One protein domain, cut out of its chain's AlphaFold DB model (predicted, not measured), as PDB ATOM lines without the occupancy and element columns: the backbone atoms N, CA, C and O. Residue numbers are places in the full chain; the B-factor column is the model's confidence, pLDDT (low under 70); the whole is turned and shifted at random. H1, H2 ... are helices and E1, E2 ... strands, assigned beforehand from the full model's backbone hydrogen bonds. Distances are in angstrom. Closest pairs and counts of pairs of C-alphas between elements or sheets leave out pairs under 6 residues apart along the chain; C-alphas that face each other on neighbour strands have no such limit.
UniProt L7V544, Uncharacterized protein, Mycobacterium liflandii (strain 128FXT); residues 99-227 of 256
ATOM      1  N   THR A  99     -41.688  10.682  20.092       94.06
ATOM      2  CA  THR A  99     -40.426  10.357  20.760       94.06
ATOM      3  C   THR A  99     -40.274  11.232  21.989       94.06
ATOM      4  O   THR A  99     -40.145  12.449  21.877       94.06
ATOM      5  N   ILE A 100     -40.260  10.613  23.168       96.12
ATOM      6  CA  ILE A 100     -40.146  11.328  24.436       96.12
ATOM      7  C   ILE A 100     -38.758  11.111  25.016       96.12
ATOM      8  O   ILE A 100     -38.390   9.968  25.295       96.12
ATOM      9  N   THR A 101     -38.003  12.185  25.231       97.50
ATOM     10  CA  THR A 101     -36.719  12.133  25.942       97.50
ATOM     11  C   THR A 101     -36.884  12.727  27.331       97.50
ATOM     12  O   THR A 101     -37.339  13.852  27.486       97.50
ATOM     13  N   TYR A 102     -36.520  11.950  28.344       97.44
ATOM     14  CA  TYR A 102     -36.520  12.366  29.737       97.44
ATOM     15  C   TYR A 102     -35.093  12.624  30.187       97.44
ATOM     16  O   TYR A 102     -34.229  11.755  30.030       97.44
ATOM     17  N   ILE A 103     -34.876  13.785  30.792       97.69
ATOM     18  CA  ILE A 103     -33.597  14.208  31.344       97.69
ATOM     19  C   ILE A 103     -33.794  14.538  32.822       97.69
ATOM     20  O   ILE A 103     -34.659  15.329  33.185       97.69
ATOM     21  N   ALA A 104     -32.997  13.934  33.696       96.06
ATOM     22  CA  ALA A 104     -33.011  14.243  35.121       96.06
ATOM     23  C   ALA A 104     -31.593  14.340  35.669       96.06
ATOM     24  O   ALA A 104     -30.750  13.471  35.438       96.06
ATOM     25  N   LYS A 105     -31.336  15.365  36.471       95.06
ATOM     26  CA  LYS A 105     -30.061  15.564  37.143       95.06
ATOM     27  C   LYS A 105     -30.291  16.097  38.545       95.06
ATOM     28  O   LYS A 105     -31.167  16.921  38.782       95.06
ATOM     29  N   VAL A 106     -29.465  15.626  39.465       93.88
ATOM     30  CA  VAL A 106     -29.366  16.184  40.811       93.88
ATOM     31  C   VAL A 106     -27.928  16.625  41.000       93.88
ATOM     32  O   VAL A 106     -27.015  15.879  40.644       93.88
ATOM     33  N   ASP A 107     -27.724  17.845  41.483       87.75
ATOM     34  CA  ASP A 107     -26.386  18.439  41.522       87.75
ATOM     35  C   ASP A 107     -25.464  17.760  42.550       87.75
ATOM     36  O   ASP A 107     -24.260  17.620  42.312       87.75
ATOM     37  N   ALA A 108     -26.023  17.264  43.652       81.31
ATOM     38  CA  ALA A 108     -25.292  16.559  44.689       81.31
ATOM     39  C   ALA A 108     -25.016  15.096  44.322       81.31
ATOM     40  O   ALA A 108     -25.818  14.421  43.668       81.31
ATOM     41  N   PRO A 109     -23.917  14.539  44.854       79.38
ATOM     42  CA  PRO A 109     -23.689  13.106  44.827       79.38
ATOM     43  C   PRO A 109     -24.687  12.382  45.748       79.38
ATOM     44  O   PRO A 109     -24.527  12.360  46.970       79.38
ATOM     45  N   ILE A 110     -25.725  11.776  45.162       80.94
ATOM     46  CA  ILE A 110     -26.789  11.064  45.885       80.94
ATOM     47  C   ILE A 110     -26.869   9.620  45.391       80.94
ATOM     48  O   ILE A 110     -27.300   9.349  44.274       80.94
ATOM     49  N   SER A 111     -26.506   8.658  46.238       73.19
ATOM     50  CA  SER A 111     -26.427   7.235  45.867       73.19
ATOM     51  C   SER A 111     -27.781   6.551  45.631       73.19
ATOM     52  O   SER A 111     -27.840   5.442  45.100       73.19
ATOM     53  N   SER A 112     -28.880   7.187  46.036       78.94
ATOM     54  CA  SER A 112     -30.204   6.563  46.117       78.94
ATOM     55  C   SER A 112     -31.338   7.380  45.485       78.94
ATOM     56  O   SER A 112     -32.498   6.996  45.609       78.94
ATOM     57  N   GLY A 113     -31.022   8.446  44.741       85.38
ATOM     58  CA  GLY A 113     -32.010   9.191  43.954       85.38
ATOM     59  C   GLY A 113     -32.625   8.331  42.845       85.38
ATOM     60  O   GLY A 113     -31.977   7.408  42.331       85.38
ATOM     61  N   ARG A 114     -33.879   8.611  42.480       86.81
ATOM     62  CA  ARG A 114     -34.619   7.869  41.443       86.81
ATOM     63  C   ARG A 114     -35.358   8.807  40.503       86.81
ATOM     64  O   ARG A 114     -35.854   9.837  40.949       86.81
ATOM     65  N   ALA A 115     -35.478   8.391  39.248       89.81
ATOM     66  CA  ALA A 115     -36.408   8.951  38.277       89.81
ATOM     67  C   ALA A 115     -37.486   7.910  37.956       89.81
ATOM     68  O   ALA A 115     -37.164   6.754  37.685       89.81
ATOM     69  N   ILE A 116     -38.751   8.317  37.987       88.12
ATOM     70  CA  ILE A 116     -39.906   7.526  37.558       88.12
ATOM     71  C   ILE A 116     -40.516   8.238  36.362       88.12
ATOM     72  O   ILE A 116     -40.789   9.427  36.455       88.12
ATOM     73  N   TYR A 117     -40.726   7.544  35.253       89.62
ATOM     74  CA  TYR A 117     -41.133   8.164  33.990       89.62
ATOM     75  C   TYR A 117     -42.042   7.234  33.191       89.62
ATOM     76  O   TYR A 117     -42.032   6.019  33.408       89.62
ATOM     77  N   MET A 118     -42.837   7.788  32.275       87.31
ATOM     78  CA  MET A 118     -43.690   6.988  31.387       87.31
ATOM     79  C   MET A 118     -42.855   6.290  30.314       87.31
ATOM     80  O   MET A 118     -42.036   6.921  29.653       87.31
ATOM     81  N   VAL A 119     -43.081   4.990  30.130       82.81
ATOM     82  CA  VAL A 119     -42.462   4.191  29.052       82.81
ATOM     83  C   VAL A 119     -43.389   4.085  27.848       82.81
ATOM     84  O   VAL A 119     -42.925   3.966  26.718       82.81
ATOM     85  N   ASN A 120     -44.693   4.121  28.106       81.06
ATOM     86  CA  ASN A 120     -45.764   4.253  27.131       81.06
ATOM     87  C   ASN A 120     -46.964   4.926  27.819       81.06
ATOM     88  O   ASN A 120     -46.877   5.326  28.976       81.06
ATOM     89  N   ASP A 121     -48.108   4.975  27.146       81.50
ATOM     90  CA  ASP A 121     -49.348   5.588  27.629       81.50
ATOM     91  C   ASP A 121     -49.942   5.015  28.929       81.50
ATOM     92  O   ASP A 121     -50.864   5.615  29.486       81.50
ATOM     93  N   THR A 122     -49.467   3.859  29.400       76.94
ATOM     94  CA  THR A 122     -50.066   3.116  30.525       76.94
ATOM     95  C   THR A 122     -49.069   2.803  31.638       76.94
ATOM     96  O   THR A 122     -49.430   2.817  32.814       76.94
ATOM     97  N   TYR A 123     -47.817   2.517  31.291       73.19
ATOM     98  CA  TYR A 123     -46.810   1.990  32.199       73.19
ATOM     99  C   TYR A 123     -45.686   2.988  32.443       73.19
ATOM    100  O   TYR A 123     -45.217   3.689  31.546       73.19
ATOM    101  N   THR A 124     -45.183   2.957  33.669       81.00
ATOM    102  CA  THR A 124     -43.998   3.695  34.100       81.00
ATOM    103  C   THR A 124     -42.815   2.764  34.331       81.00
ATOM    104  O   THR A 124     -43.002   1.627  34.767       81.00
ATOM    105  N   ALA A 125     -41.604   3.285  34.179       77.38
ATOM    106  CA  ALA A 125     -40.377   2.664  34.666       77.38
ATOM    107  C   ALA A 125     -39.747   3.509  35.771       77.38
ATOM    108  O   ALA A 125     -40.069   4.682  35.945       77.38
ATOM    109  N   THR A 126     -38.841   2.890  36.527       79.69
ATOM    110  CA  THR A 126     -38.013   3.559  37.531       79.69
ATOM    111  C   THR A 126     -36.546   3.296  37.224       79.69
ATOM    112  O   THR A 126     -36.164   2.157  36.964       79.69
ATOM    113  N   ALA A 127     -35.719   4.335  37.289       82.69
ATOM    114  CA  ALA A 127     -34.284   4.244  37.073       82.69
ATOM    115  C   ALA A 127     -33.500   4.914  38.215       82.69
ATOM    116  O   ALA A 127     -33.958   5.913  38.786       82.69
ATOM    117  N   PRO A 128     -32.314   4.387  38.571       84.44
ATOM    118  CA  PRO A 128     -31.427   5.050  39.514       84.44
ATOM    119  C   PRO A 128     -30.803   6.297  38.884       84.44
ATOM    120  O   PRO A 128     -30.351   6.275  37.740       84.44
ATOM    121  N   LEU A 129     -30.723   7.369  39.668       85.69
ATOM    122  CA  LEU A 129     -29.929   8.537  39.314       85.69
ATOM    123  C   LEU A 129     -28.450   8.301  39.623       85.69
ATOM    124  O   LEU A 129     -28.079   7.437  40.421       85.69
ATOM    125  N   SER A 130     -27.591   9.088  38.981       84.50
ATOM    126  CA  SER A 130     -26.158   9.001  39.213       84.50
ATOM    127  C   SER A 130     -25.790   9.424  40.634       84.50
ATOM    128  O   SER A 130     -26.018  10.561  41.042       84.50
ATOM    129  N   ALA A 131     -25.066   8.548  41.329       85.44
ATOM    130  CA  ALA A 131     -24.442   8.867  42.610       85.44
ATOM    131  C   ALA A 131     -23.379   9.973  42.530       85.44
ATOM    132  O   ALA A 131     -22.939  10.463  43.562       85.44
ATOM    133  N   THR A 132     -22.940  10.349  41.327       85.19
ATOM    134  CA  THR A 132     -21.908  11.368  41.097       85.19
ATOM    135  C   THR A 132     -22.477  12.644  40.473       85.19
ATOM    136  O   THR A 132     -21.708  13.429  39.926       85.19
ATOM    137  N   GLY A 133     -23.804  12.815  40.461       84.00
ATOM    138  CA  GLY A 133     -24.465  13.979  39.859       84.00
ATOM    139  C   GLY A 133     -24.404  14.026  38.328       84.00
ATOM    140  O   GLY A 133     -24.596  15.082  37.725       84.00
ATOM    141  N   ARG A 134     -24.108  12.896  37.663       89.38
ATOM    142  CA  ARG A 134     -24.266  12.804  36.204       89.38
ATOM    143  C   ARG A 134     -25.745  12.800  35.844       89.38
ATOM    144  O   ARG A 134     -26.569  12.225  36.552       89.38
ATOM    145  N   GLU A 135     -26.030  13.391  34.700       93.31
ATOM    146  CA  GLU A 135     -27.357  13.385  34.111       93.31
ATOM    147  C   GLU A 135     -27.812  11.960  33.767       93.31
ATOM    148  O   GLU A 135     -27.036  11.128  33.281       93.31
ATOM    149  N   PHE A 136     -29.076  11.691  34.068       93.81
ATOM    150  CA  PHE A 136     -29.837  10.563  33.565       93.81
ATOM    151  C   PHE A 136     -30.597  11.011  32.321       93.81
ATOM    152  O   PHE A 136     -31.330  11.994  32.378       93.81
ATOM    153  N   THR A 137     -30.462  10.252  31.234       96.19
ATOM    154  CA  THR A 137     -31.166  10.501  29.975       96.19
ATOM    155  C   THR A 137     -31.747   9.191  29.469       96.19
ATOM    156  O   THR A 137     -31.040   8.179  29.400       96.19
ATOM    157  N   THR A 138     -33.023   9.186  29.100       93.44
ATOM    158  CA  THR A 138     -33.657   8.024  28.473       93.44
ATOM    159  C   THR A 138     -34.709   8.450  27.462       93.44
ATOM    160  O   THR A 138     -35.333   9.496  27.616       93.44
ATOM    161  N   THR A 139     -34.918   7.624  26.440       93.75
ATOM    162  CA  THR A 139     -35.878   7.888  25.366       93.75
ATOM    163  C   THR A 139     -36.926   6.781  25.323       93.75
ATOM    164  O   THR A 139     -36.605   5.600  25.472       93.75
ATOM    165  N   THR A 140     -38.182   7.166  25.128       89.25
ATOM    166  CA  THR A 140     -39.354   6.282  25.063       89.25
ATOM    167  C   THR A 140     -40.289   6.730  23.938       89.25
ATOM    168  O   THR A 140     -40.040   7.754  23.302       89.25
ATOM    169  N   MET A 141     -41.360   5.974  23.690       89.31
ATOM    170  CA  MET A 141     -42.368   6.318  22.685       89.31
ATOM    171  C   MET A 141     -43.763   6.246  23.286       89.31
ATOM    172  O   MET A 141     -44.159   5.211  23.824       89.31
ATOM    173  N   LEU A 142     -44.498   7.349  23.182       87.19
ATOM    174  CA  LEU A 142     -45.877   7.472  23.648       87.19
ATOM    175  C   LEU A 142     -46.791   7.745  22.452       87.19
ATOM    176  O   LEU A 142     -46.386   8.421  21.512       87.19
ATOM    177  N   ALA A 143     -48.018   7.230  22.488       88.62
ATOM    178  CA  ALA A 143     -49.039   7.579  21.501       88.62
ATOM    179  C   ALA A 143     -49.657   8.948  21.827       88.62
ATOM    180  O   ALA A 143     -49.931   9.736  20.928       88.62
ATOM    181  N   ASP A 144     -49.828   9.255  23.116       89.62
ATOM    182  CA  ASP A 144     -50.277  10.564  23.589       89.62
ATOM    183  C   ASP A 144     -49.134  11.308  24.308       89.62
ATOM    184  O   ASP A 144     -48.794  10.970  25.451       89.62
ATOM    185  N   PRO A 145     -48.545  12.353  23.697       92.31
ATOM    186  CA  PRO A 145     -47.443  13.093  24.300       92.31
ATOM    187  C   PRO A 145     -47.888  13.906  25.523       92.31
ATOM    188  O   PRO A 145     -47.051  14.248  26.356       92.31
ATOM    189  N   ALA A 146     -49.188  14.177  25.702       91.88
ATOM    190  CA  ALA A 146     -49.692  14.863  26.893       91.88
ATOM    191  C   ALA A 146     -49.569  14.008  28.166       91.88
ATOM    192  O   ALA A 146     -49.635  14.539  29.277       91.88
ATOM    193  N   LYS A 147     -49.359  12.692  28.022       90.38
ATOM    194  CA  LYS A 147     -49.073  11.782  29.138       90.38
ATOM    195  C   LYS A 147     -47.596  11.748  29.518       90.38
ATOM    196  O   LYS A 147     -47.266  11.120  30.521       90.38
ATOM    197  N   ALA A 148     -46.713  12.404  28.763       94.19
ATOM    198  CA  ALA A 148     -45.295  12.464  29.089       94.19
ATOM    199  C   ALA A 148     -45.099  13.116  30.465       94.19
ATOM    200  O   ALA A 148     -45.401  14.292  30.684       94.19
ATOM    201  N   GLY A 149     -44.610  12.326  31.415       93.81
ATOM    202  CA  GLY A 149     -44.438  12.748  32.795       93.81
ATOM    203  C   GLY A 149     -43.238  12.069  33.428       93.81
ATOM    204  O   GLY A 149     -42.896  10.931  33.090       93.81
ATOM    205  N   MET A 150     -42.626  12.772  34.374       93.81
ATOM    206  CA  MET A 150     -41.517  12.271  35.170       93.81
ATOM    207  C   MET A 150     -41.623  12.764  36.613       93.81
ATOM    208  O   MET A 150     -42.042  13.888  36.877       93.81
ATOM    209  N   GLN A 151     -41.225  11.920  37.557       91.81
ATOM    210  CA  GLN A 151     -41.025  12.275  38.954       91.81
ATOM    211  C   GLN A 151     -39.607  11.930  39.370       91.81
ATOM    212  O   GLN A 151     -39.129  10.830  39.108       91.81
ATOM    213  N   VAL A 152     -38.951  12.852  40.062       91.31
ATOM    214  CA  VAL A 152     -37.644  12.605  40.665       91.31
ATOM    215  C   VAL A 152     -37.803  12.600  42.173       91.31
ATOM    216  O   VAL A 152     -38.331  13.548  42.754       91.31
ATOM    217  N   SER A 153     -37.343  11.525  42.809       89.31
ATOM    218  CA  SER A 153     -37.384  11.370  44.259       89.31
ATOM    219  C   SER A 153     -35.983  11.390  44.856       89.31
ATOM    220  O   SER A 153     -35.102  10.644  44.411       89.31
ATOM    221  N   ILE A 154     -35.813  12.182  45.911       89.94
ATOM    222  CA  ILE A 154     -34.603  12.266  46.719       89.94
ATOM    223  C   ILE A 154     -34.893  11.696  48.116       89.94
ATOM    224  O   ILE A 154     -35.703  12.267  48.855       89.94
ATOM    225  N   PRO A 155     -34.237  10.594  48.509       87.00
ATOM    226  CA  PRO A 155     -34.365  10.052  49.855       87.00
ATOM    227  C   PRO A 155     -33.628  10.902  50.890       87.00
ATOM    228  O   PRO A 155     -32.609  11.537  50.604       87.00
ATOM    229  N   TRP A 156     -34.088  10.828  52.138       85.75
ATOM    230  CA  TRP A 156     -33.296  11.273  53.284       85.75
ATOM    231  C   TRP A 156     -31.979  10.472  53.361       85.75
ATOM    232  O   TRP A 156     -32.000   9.268  53.091       85.75
ATOM    233  N   PRO A 157     -30.823  11.072  53.716       89.81
ATOM    234  CA  PRO A 157     -30.596  12.417  54.265       89.81
ATOM    235  C   PRO A 157     -30.315  13.517  53.233       89.81
ATOM    236  O   PRO A 157     -29.785  14.568  53.591       89.81
ATOM    237  N   TYR A 158     -30.612  13.286  51.957       90.19
ATOM    238  CA  TYR A 158     -30.185  14.180  50.888       90.19
ATOM    239  C   TYR A 158     -31.241  15.237  50.562       90.19
ATOM    240  O   TYR A 158     -32.439  15.011  50.703       90.19
ATOM    241  N   SER A 159     -30.813  16.419  50.140       92.12
ATOM    242  CA  SER A 159     -31.677  17.496  49.644       92.12
ATOM    243  C   SER A 159     -30.853  18.344  48.696       92.12
ATOM    244  O   SER A 159     -29.735  18.709  49.057       92.12
ATOM    245  N   ASP A 160     -31.369  18.626  47.505       93.88
ATOM    246  CA  ASP A 160     -30.653  19.449  46.531       93.88
ATOM    247  C   ASP A 160     -31.556  19.956  45.401       93.88
ATOM    248  O   ASP A 160     -32.728  19.587  45.310       93.88
ATOM    249  N   ASN A 161     -30.994  20.789  44.531       94.81
ATOM    250  CA  ASN A 161     -31.570  21.176  43.259       94.81
ATOM    251  C   ASN A 161     -31.686  19.974  42.325       94.81
ATOM    252  O   ASN A 161     -30.728  19.238  42.074       94.81
ATOM    253  N   VAL A 162     -32.894  19.812  41.802       95.50
ATOM    254  CA  VAL A 162     -33.224  18.867  40.751       95.50
ATOM    255  C   VAL A 162     -33.492  19.654  39.485       95.50
ATOM    256  O   VAL A 162     -34.374  20.512  39.477       95.50
ATOM    257  N   HIS A 163     -32.754  19.308  38.438       96.56
ATOM    258  CA  HIS A 163     -33.087  19.644  37.065       96.56
ATOM    259  C   HIS A 163     -33.825  18.459  36.445       96.56
ATOM    260  O   HIS A 163     -33.402  17.304  36.568       96.56
ATOM    261  N   CYS A 164     -34.948  18.737  35.809       96.19
ATOM    262  CA  CYS A 164     -35.822  17.740  35.231       96.19
ATOM    263  C   CYS A 164     -36.460  18.309  33.970       96.19
ATOM    264  O   CYS A 164     -37.122  19.343  34.027       96.19
ATOM    265  N   GLU A 165     -36.278  17.629  32.848       97.81
ATOM    266  CA  GLU A 165     -36.673  18.095  31.526       97.81
ATOM    267  C   GLU A 165     -37.309  16.953  30.729       97.81
ATOM    268  O   GLU A 165     -36.963  15.775  30.886       97.81
ATOM    269  N   ILE A 166     -38.311  17.310  29.930       97.81
ATOM    270  CA  ILE A 166     -39.036  16.400  29.052       97.81
ATOM    271  C   ILE A 166     -39.113  17.036  27.674       97.81
ATOM    272  O   ILE A 166     -39.757  18.076  27.495       97.81
ATOM    273  N   ASP A 167     -38.533  16.334  26.710       97.94
ATOM    274  CA  ASP A 167     -38.608  16.674  25.301       97.94
ATOM    275  C   ASP A 167     -39.607  15.767  24.596       97.94
ATOM    276  O   ASP A 167     -39.512  14.543  24.691       97.94
ATOM    277  N   VAL A 168     -40.520  16.358  23.832       96.44
ATOM    278  CA  VAL A 168     -41.393  15.653  22.884       96.44
ATOM    279  C   VAL A 168     -40.916  16.010  21.483       96.44
ATOM    280  O   VAL A 168     -40.904  17.184  21.118       96.44
ATOM    281  N   ASP A 169     -40.497  15.017  20.703       95.56
ATOM    282  CA  ASP A 169     -40.011  15.197  19.328       95.56
ATOM    283  C   ASP A 169     -38.968  16.324  19.215       95.56
ATOM    284  O   ASP A 169     -39.069  17.213  18.370       95.56
ATOM    285  N   ASN A 170     -37.986  16.311  20.124       95.25
ATOM    286  CA  ASN A 170     -36.911  17.306  20.237       95.25
ATOM    287  C   ASN A 170     -37.357  18.734  20.613       95.25
ATOM    288  O   ASN A 170     -36.608  19.686  20.386       95.25
ATOM    289  N   HIS A 171     -38.538  18.894  21.211       96.19
ATOM    290  CA  HIS A 171     -38.996  20.159  21.777       96.19
ATOM    291  C   HIS A 171     -39.209  20.022  23.283       96.19
ATOM    292  O   HIS A 171     -39.990  19.176  23.715       96.19
ATOM    293  N   ILE A 172     -38.578  20.899  24.066       96.88
ATOM    294  CA  ILE A 172     -38.785  20.976  25.515       96.88
ATOM    295  C   ILE A 172     -40.242  21.372  25.779       96.88
ATOM    296  O   ILE A 172     -40.654  22.498  25.486       96.88
ATOM    297  N   VAL A 173     -41.030  20.452  26.340       96.00
ATOM    298  CA  VAL A 173     -42.438  20.697  26.708       96.00
ATOM    299  C   VAL A 173     -42.620  20.924  28.202       96.00
ATOM    300  O   VAL A 173     -43.604  21.534  28.623       96.00
ATOM    301  N   ALA A 174     -41.679  20.446  29.012       96.50
ATOM    302  CA  ALA A 174     -41.667  20.667  30.444       96.50
ATOM    303  C   ALA A 174     -40.232  20.719  30.953       96.50
ATOM    304  O   ALA A 174     -39.424  19.854  30.633       96.50
ATOM    305  N   GLN A 175     -39.959  21.704  31.799       97.06
ATOM    306  CA  GLN A 175     -38.687  21.844  32.485       97.06
ATOM    307  C   GLN A 175     -38.948  22.352  33.901       97.06
ATOM    308  O   GLN A 175     -39.759  23.260  34.109       97.06
ATOM    309  N   VAL A 176     -38.285  21.742  34.875       96.56
ATOM    310  CA  VAL A 176     -38.354  22.117  36.282       96.56
ATOM    311  C   VAL A 176     -36.947  22.127  36.855       96.56
ATOM    312  O   VAL A 176     -36.245  21.120  36.830       96.56
ATOM    313  N   ASP A 177     -36.589  23.267  37.434       96.62
ATOM    314  CA  ASP A 177     -35.368  23.479  38.195       96.62
ATOM    315  C   ASP A 177     -35.771  23.913  39.601       96.62
ATOM    316  O   ASP A 177     -36.215  25.046  39.809       96.62
ATOM    317  N   GLN A 178     -35.692  23.002  40.573       95.44
ATOM    318  CA  GLN A 178     -36.125  23.318  41.934       95.44
ATOM    319  C   GLN A 178     -35.314  22.614  43.012       95.44
ATOM    320  O   GLN A 178     -34.929  21.455  42.873       95.44
ATOM    321  N   PHE A 179     -35.142  23.299  44.141       95.38
ATOM    322  CA  PHE A 179     -34.614  22.687  45.350       95.38
ATOM    323  C   PHE A 179     -35.649  21.742  45.962       95.38
ATOM    324  O   PHE A 179     -36.768  22.143  46.291       95.38
ATOM    325  N   VAL A 180     -35.259  20.486  46.146       93.06
ATOM    326  CA  VAL A 180     -36.090  19.430  46.710       93.06
ATOM    327  C   VAL A 180     -35.529  19.035  48.070       93.06
ATOM    328  O   VAL A 180     -34.448  18.454  48.177       93.06
ATOM    329  N   ALA A 181     -36.290  19.348  49.117       92.38
ATOM    330  CA  ALA A 181     -35.959  18.983  50.486       92.38
ATOM    331  C   ALA A 181     -36.589  17.637  50.864       92.38
ATOM    332  O   ALA A 181     -37.793  17.444  50.692       92.38
ATOM    333  N   SER A 182     -35.786  16.734  51.425       90.56
ATOM    334  CA  SER A 182     -36.279  15.565  52.155       90.56
ATOM    335  C   SER A 182     -36.417  15.900  53.643       90.56
ATOM    336  O   SER A 182     -35.758  16.803  54.167       90.56
ATOM    337  N   THR A 183     -37.280  15.180  54.350       92.44
ATOM    338  CA  THR A 183     -37.413  15.284  55.806       92.44
ATOM    339  C   THR A 183     -36.791  14.066  56.486       92.44
ATOM    340  O   THR A 183     -36.660  13.012  55.864       92.44
ATOM    341  N   PRO A 184     -36.417  14.161  57.774       90.56
ATOM    342  CA  PRO A 184     -35.956  13.009  58.539       90.56
ATOM    343  C   PRO A 184     -36.936  11.837  58.484       90.56
ATOM    344  O   PRO A 184     -38.098  11.969  58.864       90.56
ATOM    345  N   GLY A 185     -36.446  10.694  58.019       78.81
ATOM    346  CA  GLY A 185     -37.197   9.449  57.933       78.81
ATOM    347  C   GLY A 185     -36.299   8.360  57.369       78.81
ATOM    348  O   GLY A 185     -35.885   8.408  56.216       78.81
ATOM    349  N   ASN A 186     -35.930   7.396  58.207       75.69
ATOM    350  CA  ASN A 186     -34.993   6.340  57.836       75.69
ATOM    351  C   ASN A 186     -35.682   5.318  56.917       75.69
ATOM    352  O   ASN A 186     -36.217   4.321  57.397       75.69
ATOM    353  N   GLY A 187     -35.727   5.615  55.617       69.81
ATOM    354  CA  GLY A 187     -36.472   4.827  54.634       69.81
ATOM    355  C   GLY A 187     -37.993   5.009  54.715       69.81
ATOM    356  O   GLY A 187     -38.714   4.263  54.059       69.81
ATOM    357  N   ASP A 188     -38.492   5.983  55.496       74.94
ATOM    358  CA  ASP A 188     -39.908   6.362  55.441       74.94
ATOM    359  C   ASP A 188     -40.141   7.103  54.130       74.94
ATOM    360  O   ASP A 188     -39.599   8.189  53.925       74.94
ATOM    361  N   PRO A 189     -40.977   6.588  53.235       70.69
ATOM    362  CA  PRO A 189     -41.094   7.210  51.942       70.69
ATOM    363  C   PRO A 189     -41.891   8.523  51.930       70.69
ATOM    364  O   PRO A 189     -41.897   9.236  50.929       70.69
ATOM    365  N   ASN A 190     -42.598   8.857  53.013       80.12
ATOM    366  CA  ASN A 190     -43.170  10.196  53.190       80.12
ATOM    367  C   ASN A 190     -42.104  11.243  53.507       80.12
ATOM    368  O   ASN A 190     -42.384  12.437  53.454       80.12
ATOM    369  N   SER A 191     -40.896  10.794  53.840       83.94
ATOM    370  CA  SER A 191     -39.774  11.659  54.145       83.94
ATOM    371  C   SER A 191     -38.973  12.052  52.904       83.94
ATOM    372  O   SER A 191     -38.039  12.842  52.998       83.94
ATOM    373  N   TYR A 192     -39.314  11.504  51.738       86.81
ATOM    374  CA  TYR A 192     -38.592  11.750  50.499       86.81
ATOM    375  C   TYR A 192     -39.049  13.084  49.922       86.81
ATOM    376  O   TYR A 192     -40.242  13.388  49.890       86.81
ATOM    377  N   GLY A 193     -38.098  13.861  49.419       89.81
ATOM    378  CA  GLY A 193     -38.430  15.004  48.587       89.81
ATOM    379  C   GLY A 193     -38.784  14.515  47.185       89.81
ATOM    380  O   GLY A 193     -38.070  13.679  46.632       89.81
ATOM    381  N   VAL A 194     -39.878  15.008  46.607       90.38
ATOM    382  CA  VAL A 194     -40.314  14.627  45.256       90.38
ATOM    383  C   VAL A 194     -40.594  15.875  44.431       90.38
ATOM    384  O   VAL A 194     -41.281  16.788  44.887       90.38
ATOM    385  N   VAL A 195     -40.087  15.893  43.202       92.19
ATOM    386  CA  VAL A 195     -40.475  16.840  42.151       92.19
ATOM    387  C   VAL A 195     -41.183  16.093  41.033       92.19
ATOM    388  O   VAL A 195     -40.801  14.975  40.703       92.19
ATOM    389  N   SER A 196     -42.217  16.706  40.462       92.12
ATOM    390  CA  SER A 196     -42.904  16.220  39.261       92.12
ATOM    391  C   SER A 196     -42.669  17.187  38.105       92.12
ATOM    392  O   SER A 196     -42.626  18.396  38.322       92.12
ATOM    393  N   CYS A 197     -42.556  16.653  36.893       93.56
ATOM    394  CA  CYS A 197     -42.314  17.393  35.658       93.56
ATOM    395  C   CYS A 197     -43.217  16.830  34.558       93.56
ATOM    396  O   CYS A 197     -43.420  15.616  34.482       93.56
ATOM    397  N   GLY A 198     -43.752  17.705  33.707       92.44
ATOM    398  CA  GLY A 198     -44.728  17.324  32.683       92.44
ATOM    399  C   GLY A 198     -46.074  16.938  33.286       92.44
ATOM    400  O   GLY A 198     -46.595  17.648  34.150       92.44
ATOM    401  N   ALA A 199     -46.648  15.826  32.823       86.94
ATOM    402  CA  ALA A 199     -47.937  15.333  33.294       86.94
ATOM    403  C   ALA A 199     -47.948  15.171  34.830       86.94
ATOM    404  O   ALA A 199     -47.220  14.361  35.404       86.94
ATOM    405  N   GLY A 200     -48.794  15.960  35.505       70.25
ATOM    406  CA  GLY A 200     -48.762  16.144  36.963       70.25
ATOM    407  C   GLY A 200     -49.172  14.930  37.805       70.25
ATOM    408  O   GLY A 200     -48.976  14.935  39.017       70.25
ATOM    409  N   SER A 201     -49.723  13.880  37.193       67.31
ATOM    410  CA  SER A 201     -50.027  12.621  37.873       67.31
ATOM    411  C   SER A 201     -49.564  11.450  37.020       67.31
ATOM    412  O   SER A 201     -50.232  11.075  36.057       67.31
ATOM    413  N   LEU A 202     -48.433  10.855  37.389       76.50
ATOM    414  CA  LEU A 202     -48.064   9.550  36.854       76.50
ATOM    415  C   LEU A 202     -49.042   8.489  37.386       76.50
ATOM    416  O   LEU A 202     -49.439   8.577  38.552       76.50
ATOM    417  N   PRO A 203     -49.393   7.459  36.594       64.38
ATOM    418  CA  PRO A 203     -50.271   6.361  37.005       64.38
ATOM    419  C   PRO A 203     -49.575   5.376  37.964       64.38
ATOM    420  O   PRO A 203     -49.890   4.189  37.992       64.38
ATOM    421  N   VAL A 204     -48.631   5.859  38.776       59.00
ATOM    422  CA  VAL A 204     -48.026   5.097  39.865       59.00
ATOM    423  C   VAL A 204     -48.606   5.546  41.194       59.00
ATOM    424  O   VAL A 204     -48.581   6.737  41.520       59.00
ATOM    425  N   PRO A 205     -49.083   4.610  42.028       52.78
ATOM    426  CA  PRO A 205     -49.272   4.914  43.429       52.78
ATOM    427  C   PRO A 205     -47.937   5.399  43.988       52.78
ATOM    428  O   PRO A 205     -46.913   4.759  43.744       52.78
ATOM    429  N   LEU A 206     -47.948   6.467  44.794       50.69
ATOM    430  CA  LEU A 206     -46.734   6.945  45.460       50.69
ATOM    431  C   LEU A 206     -45.984   5.769  46.103       50.69
ATOM    432  O   LEU A 206     -44.775   5.703  45.991       50.69
ATOM    433  N   TRP A 207     -46.675   4.792  46.705       48.94
ATOM    434  CA  TRP A 207     -46.036   3.644  47.362       48.94
ATOM    435  C   TRP A 207     -45.228   2.712  46.435       48.94
ATOM    436  O   TRP A 207     -44.327   2.045  46.925       48.94
ATOM    437  N   TRP A 208     -45.454   2.700  45.118       49.78
ATOM    438  CA  TRP A 208     -44.679   1.875  44.177       49.78
ATOM    439  C   TRP A 208     -43.268   2.435  43.947       49.78
ATOM    440  O   TRP A 208     -42.278   1.715  44.056       49.78
ATOM    441  N   ALA A 209     -43.166   3.754  43.760       48.03
ATOM    442  CA  ALA A 209     -41.894   4.485  43.742       48.03
ATOM    443  C   ALA A 209     -41.110   4.335  45.059       48.03
ATOM    444  O   ALA A 209     -39.884   4.396  45.089       48.03
ATOM    445  N   LYS A 210     -41.850   4.135  46.153       49.25
ATOM    446  CA  LYS A 210     -41.362   4.128  47.531       49.25
ATOM    447  C   LYS A 210     -40.758   2.800  47.973       49.25
ATOM    448  O   LYS A 210     -39.881   2.821  48.829       49.25
ATOM    449  N   ILE A 211     -41.204   1.667  47.429       48.66
ATOM    450  CA  ILE A 211     -40.533   0.404  47.738       48.66
ATOM    451  C   ILE A 211     -39.224   0.353  46.923       48.66
ATOM    452  O   ILE A 211     -38.256  -0.189  47.436       48.66
ATOM    453  N   CYS A 212     -39.145   0.906  45.689       48.94
ATOM    454  CA  CYS A 212     -38.086   0.583  44.696       48.94
ATOM    455  C   CYS A 212     -36.720   1.221  44.992       48.94
ATOM    456  O   CYS A 212     -36.215   2.084  44.268       48.94
ATOM    457  N   ASP A 213     -36.060   0.757  46.050       44.28
ATOM    458  CA  ASP A 213     -34.610   0.801  46.122       44.28
ATOM    459  C   ASP A 213     -33.986  -0.104  45.029       44.28
ATOM    460  O   ASP A 213     -34.586  -1.066  44.542       44.28
ATOM    461  N   ALA A 214     -32.799   0.266  44.552       40.47
ATOM    462  CA  ALA A 214     -32.204  -0.279  43.334       40.47
ATOM    463  C   ALA A 214     -31.845  -1.776  43.414       40.47
ATOM    464  O   ALA A 214     -31.413  -2.328  42.405       40.47
ATOM    465  N   TRP A 215     -31.978  -2.433  44.575       39.81
ATOM    466  CA  TRP A 215     -31.508  -3.809  44.727       39.81
ATOM    467  C   TRP A 215     -32.586  -4.872  44.487       39.81
ATOM    468  O   TRP A 215     -32.244  -6.012  44.181       39.81
ATOM    469  N   TRP A 216     -33.871  -4.516  44.568       37.47
ATOM    470  CA  TRP A 216     -34.974  -5.474  44.395       37.47
ATOM    471  C   TRP A 216     -35.916  -5.134  43.223       37.47
ATOM    472  O   TRP A 216     -36.670  -6.004  42.786       37.47
ATOM    473  N   CYS A 217     -35.814  -3.931  42.638       46.50
ATOM    474  CA  CYS A 217     -36.489  -3.568  41.384       46.50
ATOM    475  C   CYS A 217     -35.565  -3.719  40.163       46.50
ATOM    476  O   CYS A 217     -35.346  -2.777  39.405       46.50
ATOM    477  N   THR A 218     -35.058  -4.928  39.920       39.12
ATOM    478  CA  THR A 218     -34.914  -5.394  38.534       39.12
ATOM    479  C   THR A 218     -36.317  -5.634  37.993       39.12
ATOM    480  O   THR A 218     -36.842  -6.720  38.192       39.12
ATOM    481  N   ASP A 219     -36.934  -4.622  37.381       39.44
ATOM    482  CA  ASP A 219     -38.029  -4.768  36.406       39.44
ATOM    483  C   ASP A 219     -39.155  -5.777  36.756       39.44
ATOM    484  O   ASP A 219     -39.740  -6.392  35.876       39.44
ATOM    485  N   THR A 220     -39.505  -5.985  38.031       35.78
ATOM    486  CA  THR A 220     -40.541  -6.968  38.417       35.78
ATOM    487  C   THR A 220     -41.966  -6.435  38.249       35.78
ATOM    488  O   THR A 220     -42.925  -7.196  38.375       35.78
ATOM    489  N   SER A 221     -42.125  -5.143  37.938       40.41
ATOM    490  CA  SER A 221     -43.413  -4.522  37.595       40.41
ATOM    491  C   SER A 221     -43.744  -4.578  36.107       40.41
ATOM    492  O   SER A 221     -44.895  -4.379  35.725       40.41
ATOM    493  N   LEU A 222     -42.745  -4.833  35.267       44.28
ATOM    494  CA  LEU A 222     -42.941  -5.148  33.867       44.28
ATOM    495  C   LEU A 222     -43.010  -6.680  33.792       44.28
ATOM    496  O   LEU A 222     -42.015  -7.335  34.107       44.28
ATOM    497  N   PRO A 223     -44.136  -7.315  33.409       44.53
ATOM    498  CA  PRO A 223     -44.041  -8.706  32.974       44.53
ATOM    499  C   PRO A 223     -42.930  -8.808  31.907       44.53
ATOM    500  O   PRO A 223     -42.616  -7.826  31.241       44.53
ATOM    501  N   SER A 224     -42.276  -9.960  31.737       52.06
ATOM    502  CA  SER A 224     -41.134 -10.077  30.800       52.06
ATOM    503  C   SER A 224     -41.470  -9.643  29.364       52.06
ATOM    504  O   SER A 224     -40.582  -9.288  28.596       52.06
ATOM    505  N   ASN A 225     -42.760  -9.624  29.033       48.88
ATOM    506  CA  ASN A 225     -43.327  -9.140  27.788       48.88
ATOM    507  C   ASN A 225     -43.825  -7.683  27.846       48.88
ATOM    508  O   ASN A 225     -44.503  -7.274  26.919       48.88
ATOM    509  N   ALA A 226     -43.571  -6.880  28.880       45.25
ATOM    510  CA  ALA A 226     -44.146  -5.535  28.989       45.25
ATOM    511  C   ALA A 226     -43.555  -4.573  27.961       45.25
ATOM    512  O   ALA A 226     -44.263  -3.719  27.448       45.25
ATOM    513  N   ARG A 227     -42.270  -4.735  27.617       46.16
ATOM    514  CA  ARG A 227     -41.680  -4.044  26.461       46.16
ATOM    515  C   ARG A 227     -42.353  -4.481  25.159       46.16
ATOM    516  O   ARG A 227     -42.643  -3.634  24.321       46.16
TER     517      ARG A 227
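This is residues 99 to 227 of the 256 residues of an uncharacterized protein of Mycobacterium liflandii (strain 128FXT) (UniProt L7V544). Two four-stranded antiparallel sheets stand face to face as a well-formed sandwich, their strands running nearly in line, with E4, E1, E6 and E7 in one layer and E3, E2, E5 and E8 in the other. The short helix H1 only grazes the second sheet, and a tail with no named element, residues 212 to 227, runs beyond that sheet's E3 edge. The printed part has 129 residues, under half of them in named elements, with eight named strands, E1 to E8, followed by one named helix, H1; the class is mostly strand. It is compact, with a radius of gyration of the C-alphas of 13.8 A and spans of 40 by 31 by 24 A.

E1, residues 99 to 106, begins at C-alpha 99 (-40.426, 10.357, 20.760) and is 23.6 A long. E2 is residues 114 to 118, E3 residues 124 to 128, E4 residues 136 to 142, 19.1 A, and E5 residues 149 to 154. E6, residues 160 to 168, is 26.2 A long, and E7, residues 171 to 180, is 25.1 A long, ending at C-alpha 180 (-36.090, 19.430, 46.710). E8 is residues 193 to 198, 17.3 A. H1, residues 206 to 211, is 9.3 A long and ends at C-alpha 211 (-40.533, 0.404, 47.738).

The sheet E4 E1 E6 E7 is twisted, with C-alphas up to 6.7 A off its best plane. In it the pairs within hydrogen-bond range include N 102 and O 138 of the antiparallel neighbours E1 and E4, 2.8 A, N 105 and O 163 of the antiparallel neighbours E1 and E6, 2.8 A, and N 162 and O 178 of the hairpin E6 and E7, 2.8 A. In the sheet E3 E2 E5 E8 the pairs within range include N 127 and O 115 of the hairpin E2 and E3, 2.8 A, N 116 and O 151 of E2 and E5, 2.8 A, and N 154 and O 193 of E5 and E8, 2.8 A. The two sheets form a sandwich, two sheets face to face: the parts that face each other are 8.8 A apart centre to centre, and the strands of the one sheet are at 15 degrees to those of the other. Between them, the closest C-alphas of E7 and E8 are those of Ala 174 and Gly 198, 5.1 A apart. E3 and E4 are only just apart, at 8.3 A. H1 grazes the sheet E3 E2 E5 E8 with residues 208 to 210; its closest C-alphas to E2 are those of Ala 209 and Ile 116, 7.2 A. Every O i to N i+4 pair in H1 is within hydrogen-bond range.

The C-alphas farthest apart are those of Asp 169 and Asn 186, 39.8 A. The printed part has no cut. The link E7 to E8, residues 181 to 192, is long. Mean pLDDT of the printed part is 80.5; residues 187, 201 and 203 to 227 are under 70.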